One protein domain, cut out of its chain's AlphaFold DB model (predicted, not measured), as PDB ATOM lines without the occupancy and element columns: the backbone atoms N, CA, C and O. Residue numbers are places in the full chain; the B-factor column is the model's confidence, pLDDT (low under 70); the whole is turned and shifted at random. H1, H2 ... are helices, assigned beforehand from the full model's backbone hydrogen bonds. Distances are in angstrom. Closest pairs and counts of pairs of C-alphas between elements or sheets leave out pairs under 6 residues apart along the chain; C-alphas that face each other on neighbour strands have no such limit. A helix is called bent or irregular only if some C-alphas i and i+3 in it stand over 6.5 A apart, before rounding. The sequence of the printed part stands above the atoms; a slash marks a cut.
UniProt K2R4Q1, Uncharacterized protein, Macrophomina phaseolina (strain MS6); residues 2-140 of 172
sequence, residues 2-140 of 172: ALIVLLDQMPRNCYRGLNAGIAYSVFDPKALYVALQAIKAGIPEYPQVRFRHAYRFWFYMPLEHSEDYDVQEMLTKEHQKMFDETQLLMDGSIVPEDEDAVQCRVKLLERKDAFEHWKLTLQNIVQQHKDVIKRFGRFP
ATOM      1  N   ALA A   2     134.986 119.750 177.386       94.06
ATOM      2  CA  ALA A   2     135.841 120.704 178.127       94.06
ATOM      3  C   ALA A   2     136.589 120.106 179.339       94.06
ATOM      4  O   ALA A   2     137.787 120.327 179.488       94.06
ATOM      5  N   LEU A   3     135.912 119.289 180.158       95.19
ATOM      6  CA  LEU A   3     136.553 118.589 181.281       95.19
ATOM      7  C   LEU A   3     137.676 117.645 180.837       95.19
ATOM      8  O   LEU A   3     138.681 117.548 181.529       95.19
ATOM      9  N   ILE A   4     137.541 116.984 179.684       95.50
ATOM     10  CA  ILE A   4     138.595 116.109 179.162       95.50
ATOM     11  C   ILE A   4     139.815 116.939 178.772       95.50
ATOM     12  O   ILE A   4     140.913 116.617 179.191       95.50
ATOM     13  N   VAL A   5     139.639 118.061 178.070       94.19
ATOM     14  CA  VAL A   5     140.765 118.950 177.726       94.19
ATOM     15  C   VAL A   5     141.467 119.466 178.989       94.19
ATOM     16  O   VAL A   5     142.696 119.447 179.065       94.19
ATOM     17  N   LEU A   6     140.695 119.874 180.000       97.12
ATOM     18  CA  LEU A   6     141.226 120.381 181.266       97.12
ATOM     19  C   LEU A   6     141.994 119.318 182.063       97.12
ATOM     20  O   LEU A   6     142.973 119.649 182.724       97.12
ATOM     21  N   LEU A   7     141.546 118.064 182.031       97.50
ATOM     22  CA  LEU A   7     142.148 116.984 182.809       97.50
ATOM     23  C   LEU A   7     143.215 116.209 182.033       97.50
ATOM     24  O   LEU A   7     144.086 115.621 182.650       97.50
ATOM     25  N   ASP A   8     143.179 116.198 180.707       96.56
ATOM     26  CA  ASP A   8     144.085 115.390 179.892       96.56
ATOM     27  C   ASP A   8     145.177 116.249 179.240       96.56
ATOM     28  O   ASP A   8     146.370 116.024 179.454       96.56
ATOM     29  N   GLN A   9     144.783 117.290 178.504       95.12
ATOM     30  CA  GLN A   9     145.701 118.085 177.681       95.12
ATOM     31  C   GLN A   9     146.395 119.203 178.458       95.12
ATOM     32  O   GLN A   9     147.590 119.440 178.264       95.12
ATOM     33  N   MET A  10     145.682 119.893 179.353       96.25
ATOM     34  CA  MET A  10     146.282 120.969 180.151       96.25
ATOM     35  C   MET A  10     147.421 120.451 181.049       96.25
ATOM     36  O   MET A  10     148.509 121.029 180.992       96.25
ATOM     37  N   PRO A  11     147.281 119.330 181.791       97.44
ATOM     38  CA  PRO A  11     148.357 118.834 182.645       97.44
ATOM     39  C   PRO A  11     149.605 118.429 181.859       97.44
ATOM     40  O   PRO A  11     150.708 118.708 182.311       97.44
ATOM     41  N   ARG A  12     149.459 117.862 180.654       95.44
ATOM     42  CA  ARG A  12     150.591 117.534 179.761       95.44
ATOM     43  C   ARG A  12     151.358 118.773 179.287       95.44
ATOM     44  O   ARG A  12     152.552 118.704 178.999       95.44
ATOM     45  N   ASN A  13     150.688 119.922 179.207       95.06
ATOM     46  CA  ASN A  13     151.316 121.187 178.835       95.06
ATOM     47  C   ASN A  13     151.941 121.916 180.029       95.06
ATOM     48  O   ASN A  13     152.999 122.523 179.870       95.06
ATOM     49  N   CYS A  14     151.323 121.829 181.208       97.00
ATOM     50  CA  CYS A  14     151.808 122.468 182.431       97.00
ATOM     51  C   CYS A  14     152.924 121.672 183.128       97.00
ATOM     52  O   CYS A  14     153.835 122.267 183.700       97.00
ATOM     53  N   TYR A  15     152.873 120.340 183.074       96.56
ATOM     54  CA  TYR A  15     153.819 119.448 183.739       96.56
ATOM     55  C   TYR A  15     154.628 118.664 182.701       96.56
ATOM     56  O   TYR A  15     154.106 117.790 182.015       96.56
ATOM     57  N   ARG A  16     155.924 118.980 182.584       93.31
ATOM     58  CA  ARG A  16     156.849 118.382 181.603       93.31
ATOM     59  C   ARG A  16     158.123 117.861 182.271       93.31
ATOM     60  O   ARG A  16     158.409 118.191 183.423       93.31
ATOM     61  N   GLY A  17     158.893 117.054 181.537       94.31
ATOM     62  CA  GLY A  17     160.124 116.436 182.041       94.31
ATOM     63  C   GLY A  17     159.847 115.581 183.278       94.31
ATOM     64  O   GLY A  17     158.849 114.864 183.323       94.31
ATOM     65  N   LEU A  18     160.677 115.718 184.313       93.31
ATOM     66  CA  LEU A  18     160.514 114.980 185.573       93.31
ATOM     67  C   LEU A  18     159.176 115.257 186.280       93.31
ATOM     68  O   LEU A  18     158.680 114.400 187.006       93.31
ATOM     69  N   ASN A  19     158.548 116.411 186.033       96.38
ATOM     70  CA  ASN A  19     157.246 116.743 186.618       96.38
ATOM     71  C   ASN A  19     156.067 116.105 185.870       96.38
ATOM     72  O   ASN A  19     154.953 116.113 186.391       96.38
ATOM     73  N   ALA A  20     156.279 115.521 184.683       97.38
ATOM     74  CA  ALA A  20     155.213 114.888 183.900       97.38
ATOM     75  C   ALA A  20     154.524 113.733 184.653       97.38
ATOM     76  O   ALA A  20     153.360 113.437 184.393       97.38
ATOM     77  N   GLY A  21     155.193 113.145 185.655       97.25
ATOM     78  CA  GLY A  21     154.595 112.162 186.558       97.25
ATOM     79  C   GLY A  21     153.327 112.663 187.254       97.25
ATOM     80  O   GLY A  21     152.448 111.856 187.547       97.25
ATOM     81  N   ILE A  22     153.175 113.978 187.455       98.00
ATOM     82  CA  ILE A  22     151.946 114.577 187.995       98.00
ATOM     83  C   ILE A  22     150.779 114.372 187.024       98.00
ATOM     84  O   ILE A  22     149.711 113.938 187.448       98.00
ATOM     85  N   ALA A  23     150.976 114.628 185.724       97.88
ATOM     86  CA  ALA A  23     149.944 114.391 184.715       97.88
ATOM     87  C   ALA A  23     149.527 112.909 184.712       97.88
ATOM     88  O   ALA A  23     148.345 112.600 184.857       97.88
ATOM     89  N   TYR A  24     150.509 112.005 184.681       97.94
ATOM     90  CA  TYR A  24     150.270 110.563 184.598       97.94
ATOM     91  C   TYR A  24     149.591 109.976 185.842       97.94
ATOM     92  O   TYR A  24     148.698 109.148 185.725       97.94
ATOM     93  N   SER A  25     150.014 110.373 187.044       97.19
ATOM     94  CA  SER A  25     149.532 109.751 188.289       97.19
ATOM     95  C   SER A  25     148.284 110.422 188.863       97.19
ATOM     96  O   SER A  25     147.439 109.753 189.453       97.19
ATOM     97  N   VAL A  26     148.148 111.743 188.707       97.88
ATOM     98  CA  VAL A  26     147.064 112.512 189.337       97.88
ATOM     99  C   VAL A  26     145.913 112.753 188.372       97.88
ATOM    100  O   VAL A  26     144.751 112.713 188.792       97.88
ATOM    101  N   PHE A  27     146.215 113.057 187.112       98.44
ATOM    102  CA  PHE A  27     145.225 113.559 186.166       98.44
ATOM    103  C   PHE A  27     144.705 112.483 185.214       98.44
ATOM    104  O   PHE A  27     143.487 112.410 185.053       98.44
ATOM    105  N   ASP A  28     145.563 111.602 184.683       98.38
ATOM    106  CA  ASP A  28     145.128 110.525 183.775       98.38
ATOM    107  C   ASP A  28     143.985 109.673 184.361       98.38
ATOM    108  O   ASP A  28     142.987 109.502 183.661       98.38
ATOM    109  N   PRO A  29     144.001 109.230 185.642       98.44
ATOM    110  CA  PRO A  29     142.878 108.465 186.197       98.44
ATOM    111  C   PRO A  29     141.555 109.246 186.215       98.44
ATOM    112  O   PRO A  29     140.483 108.679 185.998       98.44
ATOM    113  N   LYS A  30     141.612 110.566 186.442       98.56
ATOM    114  CA  LYS A  30     140.424 111.434 186.440       98.56
ATOM    115  C   LYS A  30     139.914 111.665 185.021       98.56
ATOM    116  O   LYS A  30     138.707 111.608 184.790       98.56
ATOM    117  N   ALA A  31     140.823 111.916 184.080       98.56
ATOM    118  CA  ALA A  31     140.495 112.072 182.669       98.56
ATOM    119  C   ALA A  31     139.867 110.787 182.109       98.56
ATOM    120  O   ALA A  31     138.817 110.856 181.466       98.56
ATOM    121  N   LEU A  32     140.450 109.625 182.429       98.69
ATOM    122  CA  LEU A  32     139.936 108.314 182.045       98.69
ATOM    123  C   LEU A  32     138.533 108.083 182.609       98.69
ATOM    124  O   LEU A  32     137.632 107.722 181.858       98.69
ATOM    125  N   TYR A  33     138.308 108.364 183.896       98.56
ATOM    126  CA  TYR A  33     136.975 108.249 184.492       98.56
ATOM    127  C   TYR A  33     135.934 109.090 183.737       98.56
ATOM    128  O   TYR A  33     134.879 108.578 183.364       98.56
ATOM    129  N   VAL A  34     136.235 110.365 183.465       98.56
ATOM    130  CA  VAL A  34     135.323 111.264 182.736       98.56
ATOM    131  C   VAL A  34     135.055 110.761 181.315       98.56
ATOM    132  O   VAL A  34     133.905 110.782 180.873       98.56
ATOM    133  N   ALA A  35     136.083 110.286 180.610       98.62
ATOM    134  CA  ALA A  35     135.944 109.716 179.274       98.62
ATOM    135  C   ALA A  35     135.050 108.469 179.275       98.62
ATOM    136  O   ALA A  35     134.098 108.401 178.499       98.62
ATOM    137  N   LEU A  36     135.280 107.531 180.198       98.56
ATOM    138  CA  LEU A  36     134.471 106.318 180.324       98.56
ATOM    139  C   LEU A  36     133.006 106.632 180.651       98.56
ATOM    140  O   LEU A  36     132.113 106.012 180.075       98.56
ATOM    141  N   GLN A  37     132.730 107.615 181.518       98.56
ATOM    142  CA  GLN A  37     131.349 108.049 181.772       98.56
ATOM    143  C   GLN A  37     130.703 108.666 180.525       98.56
ATOM    144  O   GLN A  37     129.534 108.404 180.248       98.56
ATOM    145  N   ALA A  38     131.451 109.458 179.754       98.31
ATOM    146  CA  ALA A  38     130.943 110.057 178.524       98.31
ATOM    147  C   ALA A  38     130.635 109.005 177.444       98.31
ATOM    148  O   ALA A  38     129.578 109.080 176.818       98.31
ATOM    149  N   ILE A  39     131.517 108.014 177.267       98.31
ATOM    150  CA  ILE A  39     131.315 106.879 176.353       98.31
ATOM    151  C   ILE A  39     130.104 106.057 176.799       98.31
ATOM    152  O   ILE A  39     129.214 105.786 176.000       98.31
ATOM    153  N   LYS A  40     130.001 105.735 178.095       98.19
ATOM    154  CA  LYS A  40     128.847 105.013 178.655       98.19
ATOM    155  C   LYS A  40     127.519 105.745 178.414       98.19
ATOM    156  O   LYS A  40     126.495 105.096 178.229       98.19
ATOM    157  N   ALA A  41     127.532 107.076 178.424       98.06
ATOM    158  CA  ALA A  41     126.364 107.907 178.145       98.06
ATOM    159  C   ALA A  41     126.065 108.092 176.640       98.06
ATOM    160  O   ALA A  41     125.078 108.742 176.298       98.06
ATOM    161  N   GLY A  42     126.902 107.552 175.744       97.62
ATOM    162  CA  GLY A  42     126.751 107.670 174.290       97.62
ATOM    163  C   GLY A  42     127.058 109.063 173.733       97.62
ATOM    164  O   GLY A  42     126.646 109.388 172.625       97.62
ATOM    165  N   ILE A  43     127.750 109.920 174.496       97.38
ATOM    166  CA  ILE A  43     128.066 111.294 174.072       97.38
ATOM    167  C   ILE A  43     128.884 111.332 172.766       97.38
ATOM    168  O   ILE A  43     128.593 112.194 171.931       97.38
ATOM    169  N   PRO A  44     129.887 110.453 172.545       97.25
ATOM    170  CA  PRO A  44     130.610 110.386 171.273       97.25
ATOM    171  C   PRO A  44     129.708 110.147 170.053       97.25
ATOM    172  O   PRO A  44     130.070 110.550 168.952       97.25
ATOM    173  N   GLU A  45     128.546 109.521 170.241       94.94
ATOM    174  CA  GLU A  45     127.565 109.197 169.205       94.94
ATOM    175  C   GLU A  45     126.477 110.255 169.028       94.94
ATOM    176  O   GLU A  45     125.675 110.143 168.102       94.94
ATOM    177  N   TYR A  46     126.430 111.290 169.869       94.12
ATOM    178  CA  TYR A  46     125.439 112.348 169.701       94.12
ATOM    179  C   TYR A  46     125.651 113.093 168.371       94.12
ATOM    180  O   TYR A  46     126.804 113.258 167.953       94.12
ATOM    181  N   PRO A  47     124.583 113.590 167.715       91.06
ATOM    182  CA  PRO A  47     124.673 114.183 166.374       91.06
ATOM    183  C   PRO A  47     125.719 115.308 166.260       91.06
ATOM    184  O   PRO A  47     126.496 115.375 165.305       91.06
ATOM    185  N   GLN A  48     125.875 116.117 167.312       89.75
ATOM    186  CA  GLN A  48     126.867 117.194 167.408       89.75
ATOM    187  C   GLN A  48     128.336 116.733 167.551       89.75
ATOM    188  O   GLN A  48     129.248 117.560 167.499       89.75
ATOM    189  N   VAL A  49     128.599 115.433 167.717       94.00
ATOM    190  CA  VAL A  49     129.949 114.862 167.898       94.00
ATOM    191  C   VAL A  49     130.260 113.765 166.879       94.00
ATOM    192  O   VAL A  49     131.355 113.769 166.316       94.00
ATOM    193  N   ARG A  50     129.308 112.865 166.607       94.56
ATOM    194  CA  ARG A  50     129.498 111.561 165.941       94.56
ATOM    195  C   ARG A  50     130.408 111.568 164.717       94.56
ATOM    196  O   ARG A  50     131.300 110.722 164.622       94.56
ATOM    197  N   PHE A  51     130.203 112.532 163.819       94.75
ATOM    198  CA  PHE A  51     130.917 112.652 162.540       94.75
ATOM    199  C   PHE A  51     131.964 113.770 162.504       94.75
ATOM    200  O   PHE A  51     132.646 113.965 161.501       94.75
ATOM    201  N   ARG A  52     132.138 114.494 163.612       92.94
ATOM    202  CA  ARG A  52     133.203 115.485 163.780       92.94
ATOM    203  C   ARG A  52     134.372 114.782 164.465       92.94
ATOM    204  O   ARG A  52     134.505 114.859 165.685       92.94
ATOM    205  N   HIS A  53     135.219 114.084 163.696       92.31
ATOM    206  CA  HIS A  53     136.311 113.260 164.256       92.31
ATOM    207  C   HIS A  53     137.181 114.016 165.248       92.31
ATOM    208  O   HIS A  53     137.484 113.478 166.301       92.31
ATOM    209  N   ALA A  54     137.514 115.276 164.960       89.38
ATOM    210  CA  ALA A  54     138.295 116.108 165.870       89.38
ATOM    211  C   ALA A  54     137.639 116.265 167.253       89.38
ATOM    212  O   ALA A  54     138.347 116.408 168.241       89.38
ATOM    213  N   TYR A  55     136.306 116.240 167.347       93.56
ATOM    214  CA  TYR A  55     135.583 116.329 168.619       93.56
ATOM    215  C   TYR A  55     135.448 114.962 169.275       93.56
ATOM    216  O   TYR A  55     135.690 114.829 170.473       93.56
ATOM    217  N   ARG A  56     135.089 113.943 168.487       95.88
ATOM    218  CA  ARG A  56     134.905 112.573 168.975       95.88
ATOM    219  C   ARG A  56     136.203 111.984 169.526       95.88
ATOM    220  O   ARG A  56     136.203 111.414 170.611       95.88
ATOM    221  N   PHE A  57     137.313 112.230 168.835       94.00
ATOM    222  CA  PHE A  57     138.654 111.796 169.214       94.00
ATOM    223  C   PHE A  57     139.066 112.250 170.619       94.00
ATOM    224  O   PHE A  57     139.685 111.486 171.354       94.00
ATOM    225  N   TRP A  58     138.661 113.450 171.057       95.06
ATOM    226  CA  TRP A  58     138.979 113.915 172.410       95.06
ATOM    227  C   TRP A  58     138.428 113.004 173.503       95.06
ATOM    228  O   TRP A  58     139.033 112.920 174.565       95.06
ATOM    229  N   PHE A  59     137.313 112.309 173.267       97.81
ATOM    230  CA  PHE A  59     136.770 111.354 174.236       97.81
ATOM    231  C   PHE A  59     137.593 110.067 174.336       97.81
ATOM    232  O   PHE A  59     137.479 109.358 175.330       97.81
ATOM    233  N   TYR A  60     138.439 109.790 173.346       97.88
ATOM    234  CA  TYR A  60     139.254 108.582 173.259       97.88
ATOM    235  C   TYR A  60     140.699 108.804 173.729       97.88
ATOM    236  O   TYR A  60     141.331 107.866 174.208       97.88
ATOM    237  N   MET A  61     141.189 110.049 173.713       96.25
ATOM    238  CA  MET A  61     142.535 110.403 174.186       96.25
ATOM    239  C   MET A  61     142.870 109.882 175.598       96.25
ATOM    240  O   MET A  61     143.926 109.272 175.765       96.25
ATOM    241  N   PRO A  62     141.999 110.014 176.621       98.31
ATOM    242  CA  PRO A  62     142.322 109.479 177.946       98.31
ATOM    243  C   PRO A  62     142.448 107.950 177.988       98.31
ATOM    244  O   PRO A  62     143.175 107.427 178.831       98.31
ATOM    245  N   LEU A  63     141.767 107.228 177.087       98.56
ATOM    246  CA  LEU A  63     141.910 105.776 176.964       98.56
ATOM    247  C   LEU A  63     143.274 105.425 176.350       98.56
ATOM    248  O   LEU A  63     143.929 104.513 176.842       98.56
ATOM    249  N   GLU A  64     143.737 106.179 175.344       97.19
ATOM    250  CA  GLU A  64     145.071 106.010 174.727       97.19
ATOM    251  C   GLU A  64     146.196 106.154 175.751       97.19
ATOM    252  O   GLU A  64     147.190 105.427 175.718       97.19
ATOM    253  N   HIS A  65     146.003 107.038 176.726       97.50
ATOM    254  CA  HIS A  65     146.959 107.270 177.794       97.50
ATOM    255  C   HIS A  65     146.942 106.226 178.916       97.50
ATOM    256  O   HIS A  65     147.834 106.280 179.767       97.50
ATOM    257  N   SER A  66     145.978 105.307 178.931       98.25
ATOM    258  CA  SER A  66     145.857 104.291 179.973       98.25
ATOM    259  C   SER A  66     146.943 103.219 179.850       98.25
ATOM    260  O   SER A  66     147.159 102.661 178.776       98.25
ATOM    261  N   GLU A  67     147.587 102.871 180.965       98.38
ATOM    262  CA  GLU A  67     148.485 101.708 181.074       98.38
ATOM    263  C   GLU A  67     147.708 100.409 181.396       98.38
ATOM    264  O   GLU A  67     148.226  99.512 182.048       98.38
ATOM    265  N   ASP A  68     146.453 100.310 180.949       98.31
ATOM    266  CA  ASP A  68     145.576  99.148 181.126       98.31
ATOM    267  C   ASP A  68     145.252  98.522 179.762       98.31
ATOM    268  O   ASP A  68     144.773  99.205 178.850       98.31
ATOM    269  N   TYR A  69     145.519  97.223 179.612       98.12
ATOM    270  CA  TYR A  69     145.334  96.509 178.350       98.12
ATOM    271  C   TYR A  69     143.870  96.445 177.899       98.12
ATOM    272  O   TYR A  69     143.593  96.624 176.711       98.12
ATOM    273  N   ASP A  70     142.930  96.243 178.821       98.44
ATOM    274  CA  ASP A  70     141.506  96.151 178.494       98.44
ATOM    275  C   ASP A  70     140.966  97.516 178.053       98.44
ATOM    276  O   ASP A  70     140.117  97.610 177.162       98.44
ATOM    277  N   VAL A  71     141.520  98.601 178.599       98.56
ATOM    278  CA  VAL A  71     141.226  99.960 178.125       98.56
ATOM    279  C   VAL A  71     141.783 100.197 176.714       98.56
ATOM    280  O   VAL A  71     141.093 100.793 175.885       98.56
ATOM    281  N   GLN A  72     142.979  99.693 176.389       98.31
ATOM    282  CA  GLN A  72     143.537  99.759 175.024       98.31
ATOM    283  C   GLN A  72     142.715  98.918 174.022       98.31
ATOM    284  O   GLN A  72     142.523  99.302 172.863       98.31
ATOM    285  N   GLU A  73     142.177  97.780 174.463       98.06
ATOM    286  CA  GLU A  73     141.233  96.957 173.699       98.06
ATOM    287  C   GLU A  73     139.933  97.733 173.417       98.06
ATOM    288  O   GLU A  73     139.459  97.766 172.277       98.06
ATOM    289  N   MET A  74     139.381  98.404 174.433       98.31
ATOM    290  CA  MET A  74     138.197  99.255 174.302       98.31
ATOM    291  C   MET A  74     138.434 100.415 173.330       98.31
ATOM    292  O   MET A  74     137.631 100.620 172.424       98.31
ATOM    293  N   LEU A  75     139.561 101.119 173.462       98.31
ATOM    294  CA  LEU A  75     139.965 102.198 172.556       98.31
ATOM    295  C   LEU A  75     139.974 101.745 171.094       98.31
ATOM    296  O   LEU A  75     139.481 102.450 170.214       98.31
ATOM    297  N   THR A  76     140.523 100.556 170.839       97.69
ATOM    298  CA  THR A  76     140.580  99.976 169.491       97.69
ATOM    299  C   THR A  76     139.174  99.817 168.908       97.69
ATOM    300  O   THR A  76     138.932 100.193 167.761       97.69
ATOM    301  N   LYS A  77     138.227  99.310 169.708       98.00
ATOM    302  CA  LYS A  77     136.825  99.112 169.301       98.00
ATOM    303  C   LYS A  77     136.103 100.439 169.065       98.00
ATOM    304  O   LYS A  77     135.394 100.568 168.071       98.00
ATOM    305  N   GLU A  78     136.313 101.425 169.932       98.25
ATOM    306  CA  GLU A  78     135.720 102.760 169.802       98.25
ATOM    307  C   GLU A  78     136.208 103.495 168.544       98.25
ATOM    308  O   GLU A  78     135.404 104.046 167.787       98.25
ATOM    309  N   HIS A  79     137.511 103.438 168.252       97.50
ATOM    310  CA  HIS A  79     138.045 103.983 167.005       97.50
ATOM    311  C   HIS A  79     137.518 103.242 165.777       97.50
ATOM    312  O   HIS A  79     137.137 103.892 164.802       97.50
ATOM    313  N   GLN A  80     137.456 101.908 165.819       97.19
ATOM    314  CA  GLN A  80     136.911 101.122 164.715       97.19
ATOM    315  C   GLN A  80     135.459 101.518 164.429       97.19
ATOM    316  O   GLN A  80     135.138 101.867 163.295       97.19
ATOM    317  N   LYS A  81     134.621 101.597 165.468       97.38
ATOM    318  CA  LYS A  81     133.233 102.061 165.365       97.38
ATOM    319  C   LYS A  81     133.139 103.456 164.744       97.38
ATOM    320  O   LYS A  81     132.344 103.662 163.832       97.38
ATOM    321  N   MET A  82     133.952 104.410 165.203       97.31
ATOM    322  CA  MET A  82     133.979 105.763 164.637       97.31
ATOM    323  C   MET A  82     134.286 105.750 163.132       97.31
ATOM    324  O   MET A  82     133.626 106.455 162.364       97.31
ATOM    325  N   PHE A  83     135.281 104.973 162.697       97.19
ATOM    326  CA  PHE A  83     135.652 104.900 161.286       97.19
ATOM    327  C   PHE A  83     134.615 104.163 160.438       97.19
ATOM    328  O   PHE A  83     134.309 104.642 159.348       97.19
ATOM    329  N   ASP A  84     134.032 103.073 160.937       96.81
ATOM    330  CA  ASP A  84     132.988 102.320 160.234       96.81
ATOM    331  C   ASP A  84     131.741 103.185 160.015       96.81
ATOM    332  O   ASP A  84     131.255 103.309 158.894       96.81
ATOM    333  N   GLU A  85     131.275 103.886 161.054       95.94
ATOM    334  CA  GLU A  85     130.149 104.822 160.942       95.94
ATOM    335  C   GLU A  85     130.427 105.947 159.939       95.94
ATOM    336  O   GLU A  85     129.530 106.403 159.234       95.94
ATOM    337  N   THR A  86     131.677 106.393 159.849       95.69
ATOM    338  CA  THR A  86     132.067 107.421 158.880       95.69
ATOM    339  C   THR A  86     132.039 106.884 157.456       95.69
ATOM    340  O   THR A  86     131.584 107.580 156.552       95.69
ATOM    341  N   GLN A  87     132.496 105.651 157.241       96.12
ATOM    342  CA  GLN A  87     132.428 105.019 155.926       96.12
ATOM    343  C   GLN A  87     130.971 104.849 155.478       96.12
ATOM    344  O   GLN A  87     130.648 105.244 154.358       96.12
ATOM    345  N   LEU A  88     130.092 104.415 156.386       96.38
ATOM    346  CA  LEU A  88     128.646 104.325 156.149       96.38
ATOM    347  C   LEU A  88     127.986 105.694 155.887       96.38
ATOM    348  O   LEU A  88     127.008 105.805 155.152       96.38
ATOM    349  N   LEU A  89     128.499 106.775 156.479       95.56
ATOM    350  CA  LEU A  89     128.050 108.129 156.142       95.56
ATOM    351  C   LEU A  89     128.489 108.517 154.720       95.56
ATOM    352  O   LEU A  89     127.718 109.095 153.950       95.56
ATOM    353  N   MET A  90     129.739 108.226 154.360       95.12
ATOM    354  CA  MET A  90     130.302 108.586 153.057       95.12
ATOM    355  C   MET A  90     129.632 107.821 151.912       95.12
ATOM    356  O   MET A  90     129.304 108.434 150.893       95.12
ATOM    357  N   ASP A  91     129.382 106.523 152.086       95.62
ATOM    358  CA  ASP A  91     128.718 105.683 151.081       95.62
ATOM    359  C   ASP A  91     127.208 105.970 150.940       95.62
ATOM    360  O   ASP A  91     126.609 105.627 149.922       95.62
ATOM    361  N   GLY A  92     126.621 106.700 151.897       93.88
ATOM    362  CA  GLY A  92     125.210 107.088 151.900       93.88
ATOM    363  C   GLY A  92     124.274 106.075 152.564       93.88
ATOM    364  O   GLY A  92     123.061 106.262 152.505       93.88
ATOM    365  N   SER A  93     124.809 105.039 153.212       95.25
ATOM    366  CA  SER A  93     124.043 104.059 153.991       95.25
ATOM    367  C   SER A  93     123.469 104.659 155.274       95.25
ATOM    368  O   SER A  93     122.429 104.209 155.753       95.25
ATOM    369  N   ILE A  94     124.123 105.682 155.834       91.56
ATOM    370  CA  ILE A  94     123.573 106.506 156.913       91.56
ATOM    371  C   ILE A  94     123.048 107.814 156.326       91.56
ATOM    372  O   ILE A  94     123.796 108.595 155.733       91.56
ATOM    373  N   VAL A  95     121.761 108.075 156.552       88.19
ATOM    374  CA  VAL A  95     121.162 109.382 156.283       88.19
ATOM    375  C   VAL A  95     121.527 110.316 157.444       88.19
ATOM    376  O   VAL A  95     121.227 109.980 158.589       88.19
ATOM    377  N   PRO A  96     122.187 111.459 157.186       85.88
ATOM    378  CA  PRO A  96     122.521 112.415 158.235       85.88
ATOM    379  C   PRO A  96     121.260 112.932 158.939       85.88
ATOM    380  O   PRO A  96     120.288 113.296 158.281       85.88
ATOM    381  N   GLU A  97     121.289 112.980 160.269       83.62
ATOM    382  CA  GLU A  97     120.142 113.387 161.095       83.62
ATOM    383  C   GLU A  97     120.005 114.916 161.216       83.62
ATOM    384  O   GLU A  97     118.931 115.421 161.539       83.62
ATOM    385  N   ASP A  98     121.086 115.657 160.944       87.31
ATOM    386  CA  ASP A  98     121.166 117.108 161.092       87.31
ATOM    387  C   ASP A  98     122.013 117.772 159.987       87.31
ATOM    388  O   ASP A  98     122.771 117.113 159.268       87.31
ATOM    389  N   GLU A  99     121.872 119.095 159.847       89.94
ATOM    390  CA  GLU A  99     122.552 119.893 158.815       89.94
ATOM    391  C   GLU A  99     124.079 119.795 158.903       89.94
ATOM    392  O   GLU A  99     124.752 119.662 157.877       89.94
ATOM    393  N   ASP A 100     124.648 119.786 160.106       88.00
ATOM    394  CA  ASP A 100     126.094 119.692 160.264       88.00
ATOM    395  C   ASP A 100     126.606 118.312 159.840       88.00
ATOM    396  O   ASP A 100     127.668 118.214 159.228       88.00
ATOM    397  N   ALA A 101     125.861 117.236 160.114       89.31
ATOM    398  CA  ALA A 101     126.206 115.895 159.648       89.31
ATOM    399  C   ALA A 101     126.180 115.798 158.107       89.31
ATOM    400  O   ALA A 101     127.050 115.147 157.514       89.31
ATOM    401  N   VAL A 102     125.251 116.502 157.440       92.19
ATOM    402  CA  VAL A 102     125.263 116.663 155.973       92.19
ATOM    403  C   VAL A 102     126.550 117.361 155.525       92.19
ATOM    404  O   VAL A 102     127.234 116.867 154.623       92.19
ATOM    405  N   GLN A 103     126.930 118.466 156.173       92.81
ATOM    406  CA  GLN A 103     128.161 119.194 155.841       92.81
ATOM    407  C   GLN A 103     129.422 118.357 156.095       92.81
ATOM    408  O   GLN A 103     130.343 118.361 155.273       92.81
ATOM    409  N   CYS A 104     129.461 117.584 157.185       93.06
ATOM    410  CA  CYS A 104     130.544 116.645 157.463       93.06
ATOM    411  C   CYS A 104     130.705 115.643 156.319       93.06
ATOM    412  O   CYS A 104     131.824 115.453 155.843       93.06
ATOM    413  N   ARG A 105     129.607 115.053 155.826       94.94
ATOM    414  CA  ARG A 105     129.647 114.127 154.686       94.94
ATOM    415  C   ARG A 105     130.241 114.781 153.439       94.94
ATOM    416  O   ARG A 105     131.126 114.197 152.819       94.94
ATOM    417  N   VAL A 106     129.797 115.991 153.090       95.38
ATOM    418  CA  VAL A 106     130.333 116.741 151.938       95.38
ATOM    419  C   VAL A 106     131.845 116.931 152.080       95.38
ATOM    420  O   VAL A 106     132.600 116.593 151.169       95.38
ATOM    421  N   LYS A 107     132.312 117.383 153.250       95.44
ATOM    422  CA  LYS A 107     133.743 117.609 153.505       95.44
ATOM    423  C   LYS A 107     134.570 116.325 153.508       95.44
ATOM    424  O   LYS A 107     135.707 116.344 153.039       95.44
ATOM    425  N   LEU A 108     134.021 115.221 154.011       94.94
ATOM    426  CA  LEU A 108     134.676 113.912 153.984       94.94
ATOM    427  C   LEU A 108     134.847 113.399 152.550       94.94
ATOM    428  O   LEU A 108     135.913 112.893 152.214       94.94
ATOM    429  N   LEU A 109     133.839 113.578 151.690       95.81
ATOM    430  CA  LEU A 109     133.927 113.209 150.275       95.81
ATOM    431  C   LEU A 109     134.944 114.077 149.516       95.81
ATOM    432  O   LEU A 109     135.740 113.541 148.750       95.81
ATOM    433  N   GLU A 110     134.979 115.388 149.779       97.56
ATOM    434  CA  GLU A 110     135.987 116.305 149.217       97.56
ATOM    435  C   GLU A 110     137.424 115.957 149.648       97.56
ATOM    436  O   GLU A 110     138.377 116.273 148.938       97.56
ATOM    437  N   ARG A 111     137.598 115.341 150.825       96.00
ATOM    438  CA  ARG A 111     138.906 115.084 151.455       96.00
ATOM    439  C   ARG A 111     139.158 113.604 151.740       96.00
ATOM    440  O   ARG A 111     139.820 113.273 152.726       96.00
ATOM    441  N   LYS A 112     138.658 112.717 150.878       95.56
ATOM    442  CA  LYS A 112     138.725 111.261 151.071       95.56
ATOM    443  C   LYS A 112     140.143 110.754 151.357       95.56
ATOM    444  O   LYS A 112     140.335 110.022 152.322       95.56
ATOM    445  N   ASP A 113     141.138 111.194 150.589       96.75
ATOM    446  CA  ASP A 113     142.524 110.739 150.771       96.75
ATOM    447  C   ASP A 113     143.104 111.170 152.124       96.75
ATOM    448  O   ASP A 113     143.801 110.402 152.788       96.75
ATOM    449  N   ALA A 114     142.777 112.385 152.576       95.56
ATOM    450  CA  ALA A 114     143.194 112.870 153.887       95.56
ATOM    451  C   ALA A 114     142.508 112.093 155.021       95.56
ATOM    452  O   ALA A 114     143.141 111.822 156.040       95.56
ATOM    453  N   PHE A 115     141.240 111.710 154.839       95.31
ATOM    454  CA  PHE A 115     140.523 110.855 155.781       95.31
ATOM    455  C   PHE A 115     141.150 109.457 155.876       95.31
ATOM    456  O   PHE A 115     141.411 108.992 156.983       95.31
ATOM    457  N   GLU A 116     141.447 108.809 154.747       95.81
ATOM    458  CA  GLU A 116     142.084 107.485 154.746       95.81
ATOM    459  C   GLU A 116     143.492 107.536 155.354       95.81
ATOM    460  O   GLU A 116     143.851 106.685 156.169       95.81
ATOM    461  N   HIS A 117     144.273 108.576 155.042       96.56
ATOM    462  CA  HIS A 117     145.572 108.781 155.678       96.56
ATOM    463  C   HIS A 117     145.437 108.942 157.198       96.56
ATOM    464  O   HIS A 117     146.122 108.255 157.952       96.56
ATOM    465  N   TRP A 118     144.515 109.796 157.651       94.06
ATOM    466  CA  TRP A 118     144.230 109.992 159.072       94.06
ATOM    467  C   TRP A 118     143.828 108.686 159.771       94.06
ATOM    468  O   TRP A 118     144.370 108.365 160.830       94.06
ATOM    469  N   LYS A 119     142.927 107.910 159.159       95.81
ATOM    470  CA  LYS A 119     142.490 106.604 159.662       95.81
ATOM    471  C   LYS A 119     143.674 105.664 159.866       95.81
ATOM    472  O   LYS A 119     143.846 105.133 160.963       95.81
ATOM    473  N   LEU A 120     144.519 105.514 158.847       96.56
ATOM    474  CA  LEU A 120     145.696 104.646 158.907       96.56
ATOM    475  C   LEU A 120     146.703 105.114 159.960       96.56
ATOM    476  O   LEU A 120     147.213 104.302 160.732       96.56
ATOM    477  N   THR A 121     146.982 106.418 160.029       95.88
ATOM    478  CA  THR A 121     147.878 106.986 161.043       95.88
ATOM    479  C   THR A 121     147.382 106.665 162.446       95.88
ATOM    480  O   THR A 121     148.154 106.159 163.261       95.88
ATOM    481  N   LEU A 122     146.102 106.911 162.723       94.50
ATOM    482  CA  LEU A 122     145.548 106.698 164.053       94.50
ATOM    483  C   LEU A 122     145.508 105.212 164.431       94.50
ATOM    484  O   LEU A 122     145.906 104.856 165.536       94.50
ATOM    485  N   GLN A 123     145.104 104.333 163.509       95.31
ATOM    486  CA  GLN A 123     145.121 102.884 163.734       95.31
ATOM    487  C   GLN A 123     146.531 102.374 164.062       95.31
ATOM    488  O   GLN A 123     146.700 101.589 164.994       95.31
ATOM    489  N   ASN A 124     147.553 102.873 163.360       96.69
ATOM    490  CA  ASN A 124     148.943 102.524 163.644       96.69
ATOM    491  C   ASN A 124     149.388 102.998 165.034       96.69
ATOM    492  O   ASN A 124     150.058 102.251 165.746       96.69
ATOM    493  N   ILE A 125     149.017 104.216 165.435       95.12
ATOM    494  CA  ILE A 125     149.338 104.757 166.763       95.12
ATOM    495  C   ILE A 125     148.696 103.900 167.858       95.12
ATOM    496  O   ILE A 125     149.391 103.468 168.778       95.12
ATOM    497  N   VAL A 126     147.399 103.608 167.741       95.94
ATOM    498  CA  VAL A 126     146.653 102.793 168.713       95.94
ATOM    499  C   VAL A 126     147.256 101.394 168.823       95.94
ATOM    500  O   VAL A 126     147.487 100.909 169.930       95.94
ATOM    501  N   GLN A 127     147.589 100.767 167.691       97.12
ATOM    502  CA  GLN A 127     148.211  99.445 167.691       97.12
ATOM    503  C   GLN A 127     149.580  99.464 168.380       97.12
ATOM    504  O   GLN A 127     149.857  98.605 169.214       97.12
ATOM    505  N   GLN A 128     150.414 100.472 168.106       96.44
ATOM    506  CA  GLN A 128     151.713 100.611 168.768       96.44
ATOM    507  C   GLN A 128     151.577 100.793 170.284       96.44
ATOM    508  O   GLN A 128     152.346 100.189 171.032       96.44
ATOM    509  N   HIS A 129     150.612 101.592 170.751       96.69
ATOM    510  CA  HIS A 129     150.348 101.748 172.186       96.69
ATOM    511  C   HIS A 129     149.898 100.424 172.805       96.69
ATOM    512  O   HIS A 129     150.469  99.989 173.809       96.69
ATOM    513  N   LYS A 130     148.951  99.730 172.165       97.62
ATOM    514  CA  LYS A 130     148.466  98.419 172.603       97.62
ATOM    515  C   LYS A 130     149.587  97.381 172.680       97.62
ATOM    516  O   LYS A 130     149.654  96.646 173.661       97.62
ATOM    517  N   ASP A 131     150.491  97.341 171.703       97.81
ATOM    518  CA  ASP A 131     151.630  96.414 171.690       97.81
ATOM    519  C   ASP A 131     152.619  96.698 172.826       97.81
ATOM    520  O   ASP A 131     153.128  95.770 173.457       97.81
ATOM    521  N   VAL A 132     152.867  97.977 173.126       98.06
ATOM    522  CA  VAL A 132     153.717  98.394 174.251       98.06
ATOM    523  C   VAL A 132     153.104  97.965 175.580       98.06
ATOM    524  O   VAL A 132     153.795  97.347 176.387       98.06
ATOM    525  N   ILE A 133     151.809  98.220 175.785       98.38
ATOM    526  CA  ILE A 133     151.106  97.794 177.001       98.38
ATOM    527  C   ILE A 133     151.042  96.269 177.093       98.38
ATOM    528  O   ILE A 133     151.282  95.716 178.160       98.38
ATOM    529  N   LYS A 134     150.822  95.559 175.983       98.12
ATOM    530  CA  LYS A 134     150.850  94.090 175.960       98.12
ATOM    531  C   LYS A 134     152.214  93.528 176.363       98.12
ATOM    532  O   LYS A 134     152.277  92.508 177.040       98.12
ATOM    533  N   ARG A 135     153.299  94.165 175.912       98.06
ATOM    534  CA  ARG A 135     154.671  93.702 176.148       98.06
ATOM    535  C   ARG A 135     155.173  94.029 177.552       98.06
ATOM    536  O   ARG A 135     155.783  93.174 178.180       98.06
ATOM    537  N   PHE A 136     154.940  95.249 178.029       98.38
ATOM    538  CA  PHE A 136     155.552  95.757 179.263       98.38
ATOM    539  C   PHE A 136     154.556  95.975 180.408       98.38
ATOM    540  O   PHE A 136     154.969  96.255 181.530       98.38
ATOM    541  N   GLY A 137     153.249  95.904 180.140       98.12
ATOM    542  CA  GLY A 137     152.191  96.247 181.097       98.12
ATOM    543  C   GLY A 137     152.088  97.743 181.414       98.12
ATOM    544  O   GLY A 137     151.286  98.134 182.250       98.12
ATOM    545  N   ARG A 138     152.928  98.582 180.795       98.38
ATOM    546  CA  ARG A 138     153.049 100.024 181.049       98.38
ATOM    547  C   ARG A 138     153.793 100.711 179.907       98.38
ATOM    548  O   ARG A 138     154.343 100.044 179.036       98.38
ATOM    549  N   PHE A 139     153.858 102.039 179.923       98.12
ATOM    550  CA  PHE A 139     154.660 102.837 179.003       98.12
ATOM    551  C   PHE A 139     156.062 103.103 179.585       98.12
ATOM    552  O   PHE A 139     156.198 103.924 180.500       98.12
ATOM    553  N   PRO A 140     157.140 102.509 179.033       98.25
ATOM    554  CA  PRO A 140     158.482 102.648 179.608       98.25
ATOM    555  C   PRO A 140     159.003 104.091 179.662       98.25
ATOM    556  O   PRO A 140     159.723 104.462 180.586       98.25
TER     557      PRO A 140
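What this domain is: This is residues 2 to 140 of the 172 residues of an uncharacterized protein of Macrophomina phaseolina (strain MS6) (UniProt K2R4Q1). Two antiparallel helix pairs, the hairpin H1 and H2 and the longer pair H6 and H8, are bridged by short helices, with H5 touching H1, H2 and H6. H7 makes a corner at one end of the H6 and H8 pair, about perpendicular to both, and H3 and H4 lie between H7 and the H1 and H2 hairpin. The printed part has 139 residues with eight named helices, H1 to H8 in chain order, and no named strand; its class is all helix. The whole is compact, with a radius of gyration of the C-alphas of 16.1 A, yet elongated in outline, spanning 48 by 30 by 25 A.

Where its parts are: H1, residues 2 to 14, begins at C-alpha 2 at (135.841, 120.704, 178.127) and is 16.6 A long. H2, residues 17 to 40, is 33.5 A long; it has a kink of 38 degrees near residue 28 and is only just irregular, with C-alphas 18 and 21 6.6 A apart. H3 has residues 47 to 50, H4 residues 53 to 59 and H5 residues 61 to 64. H6, residues 69 to 91, is 33.2 A long and begins at C-alpha 69 at (145.334, 96.509, 178.350). H7, residues 99 to 110, is 16.9 A long. H8, residues 112 to 136, is the longest at 36.3 A and ends at C-alpha 136 at (155.552, 95.757, 179.263).

How they stand to each other: H1 and H2 form a helical hairpin, touching at a shallow tilt of 12 degrees, opposite ways; their closest C-alphas, Pro 11 and Ala 23, are 5.2 A apart. H2, with residues 28 to 35 alone, touches H5, closest at the C-alphas of Leu 32 and Pro 62, 4.9 A. H5 also touches H6, whose residues 71 to 75 alone take part; the closest C-alphas, Leu 63 and Val 71, are 6.0 A apart. H6 and H8 touch at a shallow tilt of 12 degrees, opposite ways, with the C-alphas of Gln 72 and Lys 130 closest at 5.7 A. H7, with residues 105 to 109 alone, touches residues 89 to 90 of H6, about perpendicular at 87 degrees; the closest C-alphas, Met 90 and Arg 105, are 5.8 A apart. H3 and H7 only just touch, with 3 pairs of C-alphas within 8 A, closest at Pro 47 and Ala 101, 7.1 A. H2 and H4 only just touch, also with 3 pairs, closest at the C-alphas of Ala 35 and Phe 59, 5.4 A. H2 stays apart from H6 and H8. Every O i to N i+4 pair is within hydrogen-bond range in H6, H7 and H8, against 6 of 9 in H1, 14 of 20 in H2 and 1 of 3 in H4, where 3 of 4 O i to N i+3 pairs are within range; H3 and H5 are too short for an O i to N i+4 pair.

The domain as a whole: The two C-alphas farthest apart, Leu 18 and Ser 93, are 49.5 A apart. The printed part has no cut, and no link is long. The mean pLDDT of the printed part of this model is 96.0, and no printed residue is under 70.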